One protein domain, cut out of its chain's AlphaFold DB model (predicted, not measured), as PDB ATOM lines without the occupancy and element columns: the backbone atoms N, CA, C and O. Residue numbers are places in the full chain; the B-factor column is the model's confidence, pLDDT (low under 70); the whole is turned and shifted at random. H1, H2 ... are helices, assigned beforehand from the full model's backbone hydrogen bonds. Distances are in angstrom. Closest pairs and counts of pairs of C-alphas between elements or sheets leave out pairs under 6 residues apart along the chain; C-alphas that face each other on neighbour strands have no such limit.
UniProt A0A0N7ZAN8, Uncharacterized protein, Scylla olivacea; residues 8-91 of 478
ATOM      1  N   ALA A   8     146.160 222.235 186.708       98.12
ATOM      2  CA  ALA A   8     146.007 222.438 185.267       98.12
ATOM      3  C   ALA A   8     144.560 222.792 184.888       98.12
ATOM      4  O   ALA A   8     144.310 223.788 184.215       98.12
ATOM      5  N   VAL A   9     143.576 222.041 185.405       98.44
ATOM      6  CA  VAL A   9     142.161 222.312 185.096       98.44
ATOM      7  C   VAL A   9     141.690 223.644 185.670       98.44
ATOM      8  O   VAL A   9     140.913 224.331 185.023       98.44
ATOM      9  N   ARG A  10     142.168 224.057 186.853       98.50
ATOM     10  CA  ARG A  10     141.831 225.378 187.404       98.50
ATOM     11  C   ARG A  10     142.432 226.507 186.576       98.50
ATOM     12  O   ARG A  10     141.759 227.513 186.410       98.50
ATOM     13  N   HIS A  11     143.642 226.329 186.049       98.50
ATOM     14  CA  HIS A  11     144.261 227.308 185.160       98.50
ATOM     15  C   HIS A  11     143.468 227.468 183.855       98.50
ATOM     16  O   HIS A  11     143.055 228.578 183.535       98.50
ATOM     17  N   LEU A  12     143.141 226.363 183.172       98.62
ATOM     18  CA  LEU A  12     142.322 226.412 181.954       98.62
ATOM     19  C   LEU A  12     140.917 226.976 182.217       98.62
ATOM     20  O   LEU A  12     140.392 227.759 181.430       98.62
ATOM     21  N   MET A  13     140.298 226.605 183.342       98.44
ATOM     22  CA  MET A  13     139.004 227.159 183.741       98.44
ATOM     23  C   MET A  13     139.075 228.660 184.032       98.44
ATOM     24  O   MET A  13     138.098 229.361 183.777       98.44
ATOM     25  N   ASP A  14     140.194 229.170 184.549       98.50
ATOM     26  CA  ASP A  14     140.388 230.605 184.763       98.50
ATOM     27  C   ASP A  14     140.412 231.362 183.428       98.50
ATOM     28  O   ASP A  14     139.650 232.312 183.260       98.50
ATOM     29  N   GLU A  15     141.185 230.896 182.441       98.44
ATOM     30  CA  GLU A  15     141.193 231.483 181.091       98.44
ATOM     31  C   GLU A  15     139.805 231.427 180.434       98.44
ATOM     32  O   GLU A  15     139.323 232.426 179.894       98.44
ATOM     33  N   LEU A  16     139.125 230.280 180.541       98.00
ATOM     34  CA  LEU A  16     137.793 230.072 179.976       98.00
ATOM     35  C   LEU A  16     136.740 230.992 180.615       98.00
ATOM     36  O   LEU A  16     135.958 231.625 179.911       98.00
ATOM     37  N   THR A  17     136.694 231.071 181.948       97.75
ATOM     38  CA  THR A  17     135.672 231.857 182.669       97.75
ATOM     39  C   THR A  17     135.852 233.362 182.520       97.75
ATOM     40  O   THR A  17     134.873 234.101 182.622       97.75
ATOM     41  N   HIS A  18     137.070 233.813 182.221       98.12
ATOM     42  CA  HIS A  18     137.362 235.205 181.892       98.12
ATOM     43  C   HIS A  18     137.286 235.512 180.388       98.12
ATOM     44  O   HIS A  18     137.584 236.641 180.000       98.12
ATOM     45  N   GLY A  19     136.900 234.547 179.542       97.19
ATOM     46  CA  GLY A  19     136.746 234.759 178.100       97.19
ATOM     47  C   GLY A  19     138.058 235.080 177.379       97.19
ATOM     48  O   GLY A  19     138.055 235.895 176.461       97.19
ATOM     49  N   ARG A  20     139.178 234.494 177.825       97.94
ATOM     50  CA  ARG A  20     140.519 234.721 177.252       97.94
ATOM     51  C   ARG A  20     140.968 233.647 176.258       97.94
ATOM     52  O   ARG A  20     142.073 233.762 175.738       97.94
ATOM     53  N   LEU A  21     140.155 232.614 176.048       98.25
ATOM     54  CA  LEU A  21     140.416 231.578 175.050       98.25
ATOM     55  C   LEU A  21     139.934 232.017 173.662       98.25
ATOM     56  O   LEU A  21     138.999 232.818 173.556       98.25
ATOM     57  N   LEU A  22     140.545 231.459 172.622       98.12
ATOM     58  CA  LEU A  22     140.171 231.609 171.230       98.12
ATOM     59  C   LEU A  22     138.708 231.212 171.038       98.12
ATOM     60  O   LEU A  22     138.203 230.229 171.593       98.12
ATOM     61  N   GLU A  23     138.004 231.997 170.229       97.06
ATOM     62  CA  GLU A  23     136.611 231.718 169.930       97.06
ATOM     63  C   GLU A  23     136.448 230.418 169.126       97.06
ATOM     64  O   GLU A  23     137.310 229.993 168.351       97.06
ATOM     65  N   LYS A  24     135.301 229.766 169.311       96.56
ATOM     66  CA  LYS A  24     134.908 228.615 168.493       96.56
ATOM     67  C   LYS A  24     134.640 229.045 167.057       96.56
ATOM     68  O   LYS A  24     134.243 230.182 166.819       96.56
ATOM     69  N   LYS A  25     134.717 228.094 166.125       95.38
ATOM     70  CA  LYS A  25     134.508 228.327 164.688       95.38
ATOM     71  C   LYS A  25     135.488 229.353 164.120       95.38
ATOM     72  O   LYS A  25     135.115 230.209 163.321       95.38
ATOM     73  N   HIS A  26     136.741 229.221 164.526       96.19
ATOM     74  CA  HIS A  26     137.860 229.996 164.021       96.19
ATOM     75  C   HIS A  26     139.017 229.041 163.721       96.19
ATOM     76  O   HIS A  26     139.143 227.997 164.363       96.19
ATOM     77  N   TRP A  27     139.863 229.367 162.751       95.88
ATOM     78  CA  TRP A  27     141.086 228.602 162.514       95.88
ATOM     79  C   TRP A  27     142.053 228.753 163.699       95.88
ATOM     80  O   TRP A  27     142.139 229.818 164.311       95.88
ATOM     81  N   ALA A  28     142.819 227.709 164.010       96.69
ATOM     82  CA  ALA A  28     143.933 227.777 164.953       96.69
ATOM     83  C   ALA A  28     145.157 227.068 164.364       96.69
ATOM     84  O   ALA A  28     145.025 226.178 163.526       96.69
ATOM     85  N   VAL A  29     146.354 227.492 164.777       95.00
ATOM     86  CA  VAL A  29     147.635 227.017 164.232       95.00
ATOM     87  C   VAL A  29     148.677 226.947 165.338       95.00
ATOM     88  O   VAL A  29     148.775 227.863 166.153       95.00
ATOM     89  N   ALA A  30     149.490 225.890 165.346       92.50
ATOM     90  CA  ALA A  30     150.528 225.685 166.360       92.50
ATOM     91  C   ALA A  30     151.699 226.683 166.248       92.50
ATOM     92  O   ALA A  30     152.474 226.838 167.189       92.50
ATOM     93  N   THR A  31     151.831 227.370 165.110       91.38
ATOM     94  CA  THR A  31     152.815 228.443 164.898       91.38
ATOM     95  C   THR A  31     152.422 229.749 165.593       91.38
ATOM     96  O   THR A  31     153.290 230.565 165.907       91.38
ATOM     97  N   ASN A  32     151.136 229.946 165.907       94.25
ATOM     98  CA  ASN A  32     150.694 231.057 166.740       94.25
ATOM     99  C   ASN A  32     150.915 230.705 168.216       94.25
ATOM    100  O   ASN A  32     150.332 229.759 168.747       94.25
ATOM    101  N   LYS A  33     151.737 231.511 168.897       94.00
ATOM    102  CA  LYS A  33     152.120 231.279 170.294       94.00
ATOM    103  C   LYS A  33     150.920 231.159 171.237       94.00
ATOM    104  O   LYS A  33     150.971 230.335 172.146       94.00
ATOM    105  N   ARG A  34     149.879 231.978 171.050       96.88
ATOM    106  CA  ARG A  34     148.706 231.966 171.927       96.88
ATOM    107  C   ARG A  34     147.831 230.745 171.662       96.88
ATOM    108  O   ARG A  34     147.499 230.053 172.612       96.88
ATOM    109  N   HIS A  35     147.558 230.428 170.395       97.88
ATOM    110  CA  HIS A  35     146.786 229.230 170.036       97.88
ATOM    111  C   HIS A  35     147.454 227.952 170.574       97.88
ATOM    112  O   HIS A  35     146.811 227.076 171.150       97.88
ATOM    113  N   LEU A  36     148.784 227.859 170.443       97.56
ATOM    114  CA  LEU A  36     149.539 226.734 170.988       97.56
ATOM    115  C   LEU A  36     149.473 226.677 172.520       97.56
ATOM    116  O   LEU A  36     149.319 225.595 173.081       97.56
ATOM    117  N   GLU A  37     149.608 227.817 173.200       98.44
ATOM    118  CA  GLU A  37     149.513 227.892 174.661       98.44
ATOM    119  C   GLU A  37     148.161 227.357 175.154       98.44
ATOM    120  O   GLU A  37     148.132 226.497 176.033       98.44
ATOM    121  N   GLU A  38     147.059 227.799 174.550       98.62
ATOM    122  CA  GLU A  38     145.700 227.371 174.902       98.62
ATOM    123  C   GLU A  38     145.473 225.872 174.653       98.62
ATOM    124  O   GLU A  38     144.969 225.160 175.531       98.62
ATOM    125  N   ALA A  39     145.938 225.350 173.514       98.62
ATOM    126  CA  ALA A  39     145.892 223.918 173.231       98.62
ATOM    127  C   ALA A  39     146.726 223.101 174.240       98.62
ATOM    128  O   ALA A  39     146.291 222.038 174.695       98.62
ATOM    129  N   ILE A  40     147.900 223.602 174.650       98.69
ATOM    130  CA  ILE A  40     148.737 222.956 175.672       98.69
ATOM    131  C   ILE A  40     148.039 222.956 177.034       98.69
ATOM    132  O   ILE A  40     148.093 221.938 177.724       98.69
ATOM    133  N   MET A  41     147.328 224.022 177.420       98.75
ATOM    134  CA  MET A  41     146.562 224.029 178.676       98.75
ATOM    135  C   MET A  41     145.550 222.878 178.720       98.75
ATOM    136  O   MET A  41     145.439 222.184 179.732       98.75
ATOM    137  N   LEU A  42     144.835 222.627 177.619       98.75
ATOM    138  CA  LEU A  42     143.900 221.502 177.528       98.75
ATOM    139  C   LEU A  42     144.616 220.144 177.511       98.75
ATOM    140  O   LEU A  42     144.185 219.214 178.200       98.75
ATOM    141  N   PHE A  43     145.730 220.030 176.788       98.69
ATOM    142  CA  PHE A  43     146.582 218.840 176.826       98.69
ATOM    143  C   PHE A  43     147.028 218.517 178.261       98.69
ATOM    144  O   PHE A  43     146.923 217.369 178.699       98.69
ATOM    145  N   GLU A  44     147.456 219.521 179.029       98.56
ATOM    146  CA  GLU A  44     147.880 219.355 180.417       98.56
ATOM    147  C   GLU A  44     146.737 218.835 181.295       98.56
ATOM    148  O   GLU A  44     146.954 217.918 182.090       98.56
ATOM    149  N   VAL A  45     145.499 219.314 181.111       98.62
ATOM    150  CA  VAL A  45     144.327 218.755 181.812       98.62
ATOM    151  C   VAL A  45     144.179 217.259 181.541       98.62
ATOM    152  O   VAL A  45     144.032 216.476 182.487       98.62
ATOM    153  N   PHE A  46     144.251 216.845 180.273       98.38
ATOM    154  CA  PHE A  46     144.146 215.431 179.910       98.38
ATOM    155  C   PHE A  46     145.287 214.603 180.498       98.38
ATOM    156  O   PHE A  46     145.041 213.545 181.085       98.38
ATOM    157  N   MET A  47     146.521 215.098 180.422       97.88
ATOM    158  CA  MET A  47     147.690 214.409 180.964       97.88
ATOM    159  C   MET A  47     147.653 214.283 182.484       97.88
ATOM    160  O   MET A  47     148.268 213.361 183.021       97.88
ATOM    161  N   GLN A  48     146.923 215.146 183.198       97.81
ATOM    162  CA  GLN A  48     146.770 215.062 184.652       97.81
ATOM    163  C   GLN A  48     145.619 214.156 185.113       97.81
ATOM    164  O   GLN A  48     145.514 213.883 186.313       97.81
ATOM    165  N   CYS A  49     144.786 213.624 184.217       97.88
ATOM    166  CA  CYS A  49     143.737 212.676 184.593       97.88
ATOM    167  C   CYS A  49     144.295 211.364 185.174       97.88
ATOM    168  O   CYS A  49     145.290 210.819 184.698       97.88
ATOM    169  N   LYS A  50     143.648 210.848 186.232       97.19
ATOM    170  CA  LYS A  50     144.015 209.570 186.880       97.19
ATOM    171  C   LYS A  50     143.391 208.341 186.215       97.19
ATOM    172  O   LYS A  50     143.903 207.242 186.394       97.19
ATOM    173  N   ASP A  51     142.282 208.523 185.506       96.75
ATOM    174  CA  ASP A  51     141.493 207.456 184.896       96.75
ATOM    175  C   ASP A  51     140.785 207.939 183.620       96.75
ATOM    176  O   ASP A  51     140.747 209.135 183.314       96.75
ATOM    177  N   TRP A  52     140.223 206.992 182.867       95.12
ATOM    178  CA  TRP A  52     139.506 207.272 181.622       95.12
ATOM    179  C   TRP A  52     138.254 208.131 181.829       95.12
ATOM    180  O   TRP A  52     137.959 208.986 180.998       95.12
ATOM    181  N   ASN A  53     137.541 207.966 182.947       96.69
ATOM    182  CA  ASN A  53     136.338 208.754 183.226       96.69
ATOM    183  C   ASN A  53     136.670 210.243 183.340       96.69
ATOM    184  O   ASN A  53     135.920 211.075 182.835       96.69
ATOM    185  N   CYS A  54     137.807 210.590 183.943       97.62
ATOM    186  CA  CYS A  54     138.323 211.952 183.943       97.62
ATOM    187  C   CYS A  54     138.602 212.458 182.522       97.62
ATOM    188  O   CYS A  54     138.158 213.555 182.184       97.62
ATOM    189  N   VAL A  55     139.297 211.673 181.688       96.75
ATOM    190  CA  VAL A  55     139.644 212.063 180.308       96.75
ATOM    191  C   VAL A  55     138.380 212.285 179.481       96.75
ATOM    192  O   VAL A  55     138.202 213.361 178.919       96.75
ATOM    193  N   ALA A  56     137.466 211.315 179.472       96.12
ATOM    194  CA  ALA A  56     136.214 211.384 178.726       96.12
ATOM    195  C   ALA A  56     135.322 212.544 179.196       96.12
ATOM    196  O   ALA A  56     134.749 213.253 178.368       96.12
ATOM    197  N   SER A  57     135.237 212.782 180.511       97.44
ATOM    198  CA  SER A  57     134.416 213.870 181.065       97.44
ATOM    199  C   SER A  57     134.979 215.247 180.716       97.44
ATOM    200  O   SER A  57     134.223 216.131 180.317       97.44
ATOM    201  N   ASN A  58     136.302 215.432 180.819       98.31
ATOM    202  CA  ASN A  58     136.955 216.669 180.381       98.31
ATOM    203  C   ASN A  58     136.849 216.842 178.865       98.31
ATOM    204  O   ASN A  58     136.562 217.941 178.404       98.31
ATOM    205  N   GLY A  59     137.006 215.760 178.098       97.50
ATOM    206  CA  GLY A  59     136.853 215.767 176.647       97.50
ATOM    207  C   GLY A  59     135.468 216.266 176.241       97.50
ATOM    208  O   GLY A  59     135.360 217.233 175.497       97.50
ATOM    209  N   ALA A  60     134.409 215.687 176.809       97.56
ATOM    210  CA  ALA A  60     133.038 216.131 176.566       97.56
ATOM    211  C   ALA A  60     132.784 217.578 177.032       97.56
ATOM    212  O   ALA A  60     132.079 218.331 176.364       97.56
ATOM    213  N   TYR A  61     133.359 217.989 178.168       98.12
ATOM    214  CA  TYR A  61     133.177 219.338 178.702       98.12
ATOM    215  C   TYR A  61     133.843 220.411 177.832       98.12
ATOM    216  O   TYR A  61     133.195 221.401 177.478       98.12
ATOM    217  N   PHE A  62     135.121 220.221 177.495       98.38
ATOM    218  CA  PHE A  62     135.916 221.211 176.774       98.38
ATOM    219  C   PHE A  62     135.636 221.211 175.273       98.38
ATOM    220  O   PHE A  62     135.637 222.294 174.699       98.38
ATOM    221  N   ARG A  63     135.263 220.081 174.651       97.06
ATOM    222  CA  ARG A  63     134.835 220.043 173.235       97.06
ATOM    223  C   ARG A  63     133.758 221.081 172.910       97.06
ATOM    224  O   ARG A  63     133.736 221.666 171.832       97.06
ATOM    225  N   GLU A  64     132.850 221.326 173.849       95.88
ATOM    226  CA  GLU A  64     131.763 222.284 173.649       95.88
ATOM    227  C   GLU A  64     132.172 223.744 173.901       95.88
ATOM    228  O   GLU A  64     131.411 224.643 173.544       95.88
ATOM    229  N   ARG A  65     133.351 223.996 174.482       97.44
ATOM    230  CA  ARG A  65     133.745 225.292 175.068       97.44
ATOM    231  C   ARG A  65     135.043 225.880 174.526       97.44
ATOM    232  O   ARG A  65     135.189 227.092 174.597       97.44
ATOM    233  N   VAL A  66     135.950 225.051 174.021       98.12
ATOM    234  CA  VAL A  66     137.199 225.498 173.394       98.12
ATOM    235  C   VAL A  66     137.084 225.448 171.873       98.12
ATOM    236  O   VAL A  66     136.176 224.798 171.338       98.12
ATOM    237  N   ASN A  67     137.998 226.132 171.194       98.31
ATOM    238  CA  ASN A  67     138.130 226.082 169.747       98.31
ATOM    239  C   ASN A  67     138.338 224.634 169.248       98.31
ATOM    240  O   ASN A  67     139.008 223.821 169.888       98.31
ATOM    241  N   GLU A  68     137.730 224.295 168.109       96.81
ATOM    242  CA  GLU A  68     137.721 222.936 167.566       96.81
ATOM    243  C   GLU A  68     139.120 222.452 167.161       96.81
ATOM    244  O   GLU A  68     139.454 221.287 167.383       96.81
ATOM    245  N   GLU A  69     139.947 223.342 166.612       97.00
ATOM    246  CA  GLU A  69     141.311 223.036 166.180       97.00
ATOM    247  C   GLU A  69     142.231 222.801 167.382       97.00
ATOM    248  O   GLU A  69     142.966 221.812 167.427       97.00
ATOM    249  N   GLU A  70     142.128 223.649 168.407       98.44
ATOM    250  CA  GLU A  70     142.871 223.484 169.663       98.44
ATOM    251  C   GLU A  70     142.452 222.212 170.405       98.44
ATOM    252  O   GLU A  70     143.302 221.492 170.935       98.44
ATOM    253  N   PHE A  71     141.154 221.884 170.399       98.56
ATOM    254  CA  PHE A  71     140.653 220.635 170.963       98.56
ATOM    255  C   PHE A  71     141.244 219.416 170.254       98.56
ATOM    256  O   PHE A  71     141.732 218.502 170.921       98.56
ATOM    257  N   ILE A  72     141.200 219.391 168.916       97.75
ATOM    258  CA  ILE A  72     141.752 218.292 168.113       97.75
ATOM    259  C   ILE A  72     143.249 218.155 168.395       97.75
ATOM    260  O   ILE A  72     143.706 217.055 168.709       97.75
ATOM    261  N   TYR A  73     143.994 219.263 168.366       98.06
ATOM    262  CA  TYR A  73     145.426 219.275 168.654       98.06
ATOM    263  C   TYR A  73     145.731 218.695 170.041       98.06
ATOM    264  O   TYR A  73     146.514 217.749 170.162       98.06
ATOM    265  N   ALA A  74     145.076 219.209 171.085       98.44
ATOM    266  CA  ALA A  74     145.277 218.780 172.465       98.44
ATOM    267  C   ALA A  74     144.901 217.307 172.681       98.44
ATOM    268  O   ALA A  74     145.643 216.559 173.325       98.44
ATOM    269  N   ALA A  75     143.762 216.875 172.134       97.94
ATOM    270  CA  ALA A  75     143.264 215.513 172.281       97.94
ATOM    271  C   ALA A  75     144.170 214.498 171.579       97.94
ATOM    272  O   ALA A  75     144.485 213.468 172.171       97.94
ATOM    273  N   TYR A  76     144.633 214.787 170.358       97.81
ATOM    274  CA  TYR A  76     145.542 213.897 169.635       97.81
ATOM    275  C   TYR A  76     146.852 213.716 170.408       97.81
ATOM    276  O   TYR A  76     147.263 212.577 170.639       97.81
ATOM    277  N   HIS A  77     147.475 214.808 170.874       97.81
ATOM    278  CA  HIS A  77     148.718 214.729 171.652       97.81
ATOM    279  C   HIS A  77     148.503 213.988 172.975       97.81
ATOM    280  O   HIS A  77     149.289 213.112 173.338       97.81
ATOM    281  N   ALA A  78     147.407 214.262 173.685       97.25
ATOM    282  CA  ALA A  78     147.111 213.572 174.934       97.25
ATOM    283  C   ALA A  78     146.865 212.071 174.721       97.25
ATOM    284  O   ALA A  78     147.371 211.259 175.491       97.25
ATOM    285  N   ILE A  79     146.135 211.684 173.670       96.56
ATOM    286  CA  ILE A  79     145.891 210.274 173.333       96.56
ATOM    287  C   ILE A  79     147.202 209.567 172.982       96.56
ATOM    288  O   ILE A  79     147.412 208.432 173.411       96.56
ATOM    289  N   LYS A  80     148.100 210.228 172.247       96.44
ATOM    290  CA  LYS A  80     149.395 209.650 171.886       96.44
ATOM    291  C   LYS A  80     150.297 209.418 173.100       96.44
ATOM    292  O   LYS A  80     150.950 208.380 173.181       96.44
ATOM    293  N   HIS A  81     150.339 210.371 174.027       96.75
ATOM    294  CA  HIS A  81     151.327 210.383 175.109       96.75
ATOM    295  C   HIS A  81     150.816 209.846 176.452       96.75
ATOM    296  O   HIS A  81     151.616 209.516 177.333       96.75
ATOM    297  N   SER A  82     149.501 209.759 176.655       95.44
ATOM    298  CA  SER A  82     148.941 209.317 177.931       95.44
ATOM    299  C   SER A  82     149.031 207.795 178.099       95.44
ATOM    300  O   SER A  82     148.640 207.035 177.209       95.44
ATOM    301  N   PRO A  83     149.437 207.298 179.284       93.88
ATOM    302  CA  PRO A  83     149.397 205.867 179.578       93.88
ATOM    303  C   PRO A  83     147.965 205.304 179.598       93.88
ATOM    304  O   PRO A  83     147.785 204.093 179.521       93.88
ATOM    305  N   LEU A  84     146.939 206.160 179.694       95.75
ATOM    306  CA  LEU A  84     145.532 205.748 179.698       95.75
ATOM    307  C   LEU A  84     145.011 205.357 178.305       95.75
ATOM    308  O   LEU A  84     143.921 204.798 178.208       95.75
ATOM    309  N   THR A  85     145.758 205.657 177.241       94.25
ATOM    310  CA  THR A  85     145.294 205.567 175.846       94.25
ATOM    311  C   THR A  85     146.245 204.798 174.928       94.25
ATOM    312  O   THR A  85     146.103 204.869 173.714       94.25
ATOM    313  N   GLN A  86     147.156 203.985 175.480       89.81
ATOM    314  CA  GLN A  86     148.186 203.235 174.730       89.81
ATOM    315  C   GLN A  86     147.661 202.335 173.593       89.81
ATOM    316  O   GLN A  86     148.426 201.942 172.716       89.81
ATOM    317  N   HIS A  87     146.375 201.980 173.609       90.62
ATOM    318  CA  HIS A  87     145.737 201.118 172.607       90.62
ATOM    319  C   HIS A  87     144.598 201.810 171.850       90.62
ATOM    320  O   HIS A  87     143.837 201.156 171.141       90.62
ATOM    321  N   VAL A  88     144.453 203.124 172.018       94.19
ATOM    322  CA  VAL A  88     143.465 203.909 171.281       94.19
ATOM    323  C   VAL A  88     144.029 204.217 169.900       94.19
ATOM    324  O   VAL A  88     145.110 204.785 169.770       94.19
ATOM    325  N   VAL A  89     143.276 203.851 168.868       94.19
ATOM    326  CA  VAL A  89     143.575 204.237 167.490       94.19
ATOM    327  C   VAL A  89     142.946 205.601 167.240       94.19
ATOM    328  O   VAL A  89     141.739 205.774 167.416       94.19
ATOM    329  N   LEU A  90     143.772 206.573 166.859       94.81
ATOM    330  CA  LEU A  90     143.295 207.887 166.448       94.81
ATOM    331  C   LEU A  90     142.597 207.782 165.084       94.81
ATOM    332  O   LEU A  90     143.113 207.089 164.202       94.81
ATOM    333  N   PRO A  91     141.454 208.463 164.885       96.06
ATOM    334  CA  PRO A  91     140.871 208.614 163.560       96.06
ATOM    335  C   PRO A  91     141.864 209.264 162.591       96.06
ATOM    336  O   PRO A  91     142.762 210.004 162.996       96.06
TER     337      PRO A  91
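This is residues 8 to 91 of the 478 residues of an uncharacterized protein of Scylla olivacea (UniProt A0A0N7ZAN8). Four helices pack into a small cluster with H2 at its core: H1 and H4 cross it, and H3 folds back after it, forming helical hairpins with H2 and H4. The unnamed stretch 18 to 32 wraps round one end. The 84 printed residues hold H1 to H4 in chain order and no named strand; the class is all helix. The whole is compact, radius of gyration of the C-alphas 12.1 A, spanning 33 by 24 by 19 A.

Find C-alpha 8 at (146.007, 222.438, 185.267), where H1, residues 8 to 17, begins. H2, residues 33 to 48, runs 22.3 A; H3 is residues 52 to 63. H4, residues 68 to 81, runs 20.0 A to C-alpha 81 at (151.327, 210.383, 175.109).

Look first at H2, the hub. It touches H1 at a steep tilt of 47 degrees, opposite ways; the closest C-alphas, of Val 9 and Val 45, are 5.3 A apart. It touches H4 at a steep tilt of 45 degrees, the same way, closest at C-alphas 43 and 74, 4.6 A. Residues 45 to 46 of H2 touch H3 at a shallow tilt of 27 degrees, opposite ways, closest at C-alphas 46 and 55, 5.6 A. H3 and H4 only just touch, with 3 pairs of C-alphas within 8 A, closest at C-alphas 63 and 71, 6.3 A. H1 is apart from H3 and H4. In H1, H2, H3 and H4 every O i to N i+4 pair is within hydrogen-bond range.

C-alphas 18 and 87 are farthest apart, 36.3 A. The printed part has no cut; the H1 to H2 link is long. No printed residue is under 70 in pLDDT.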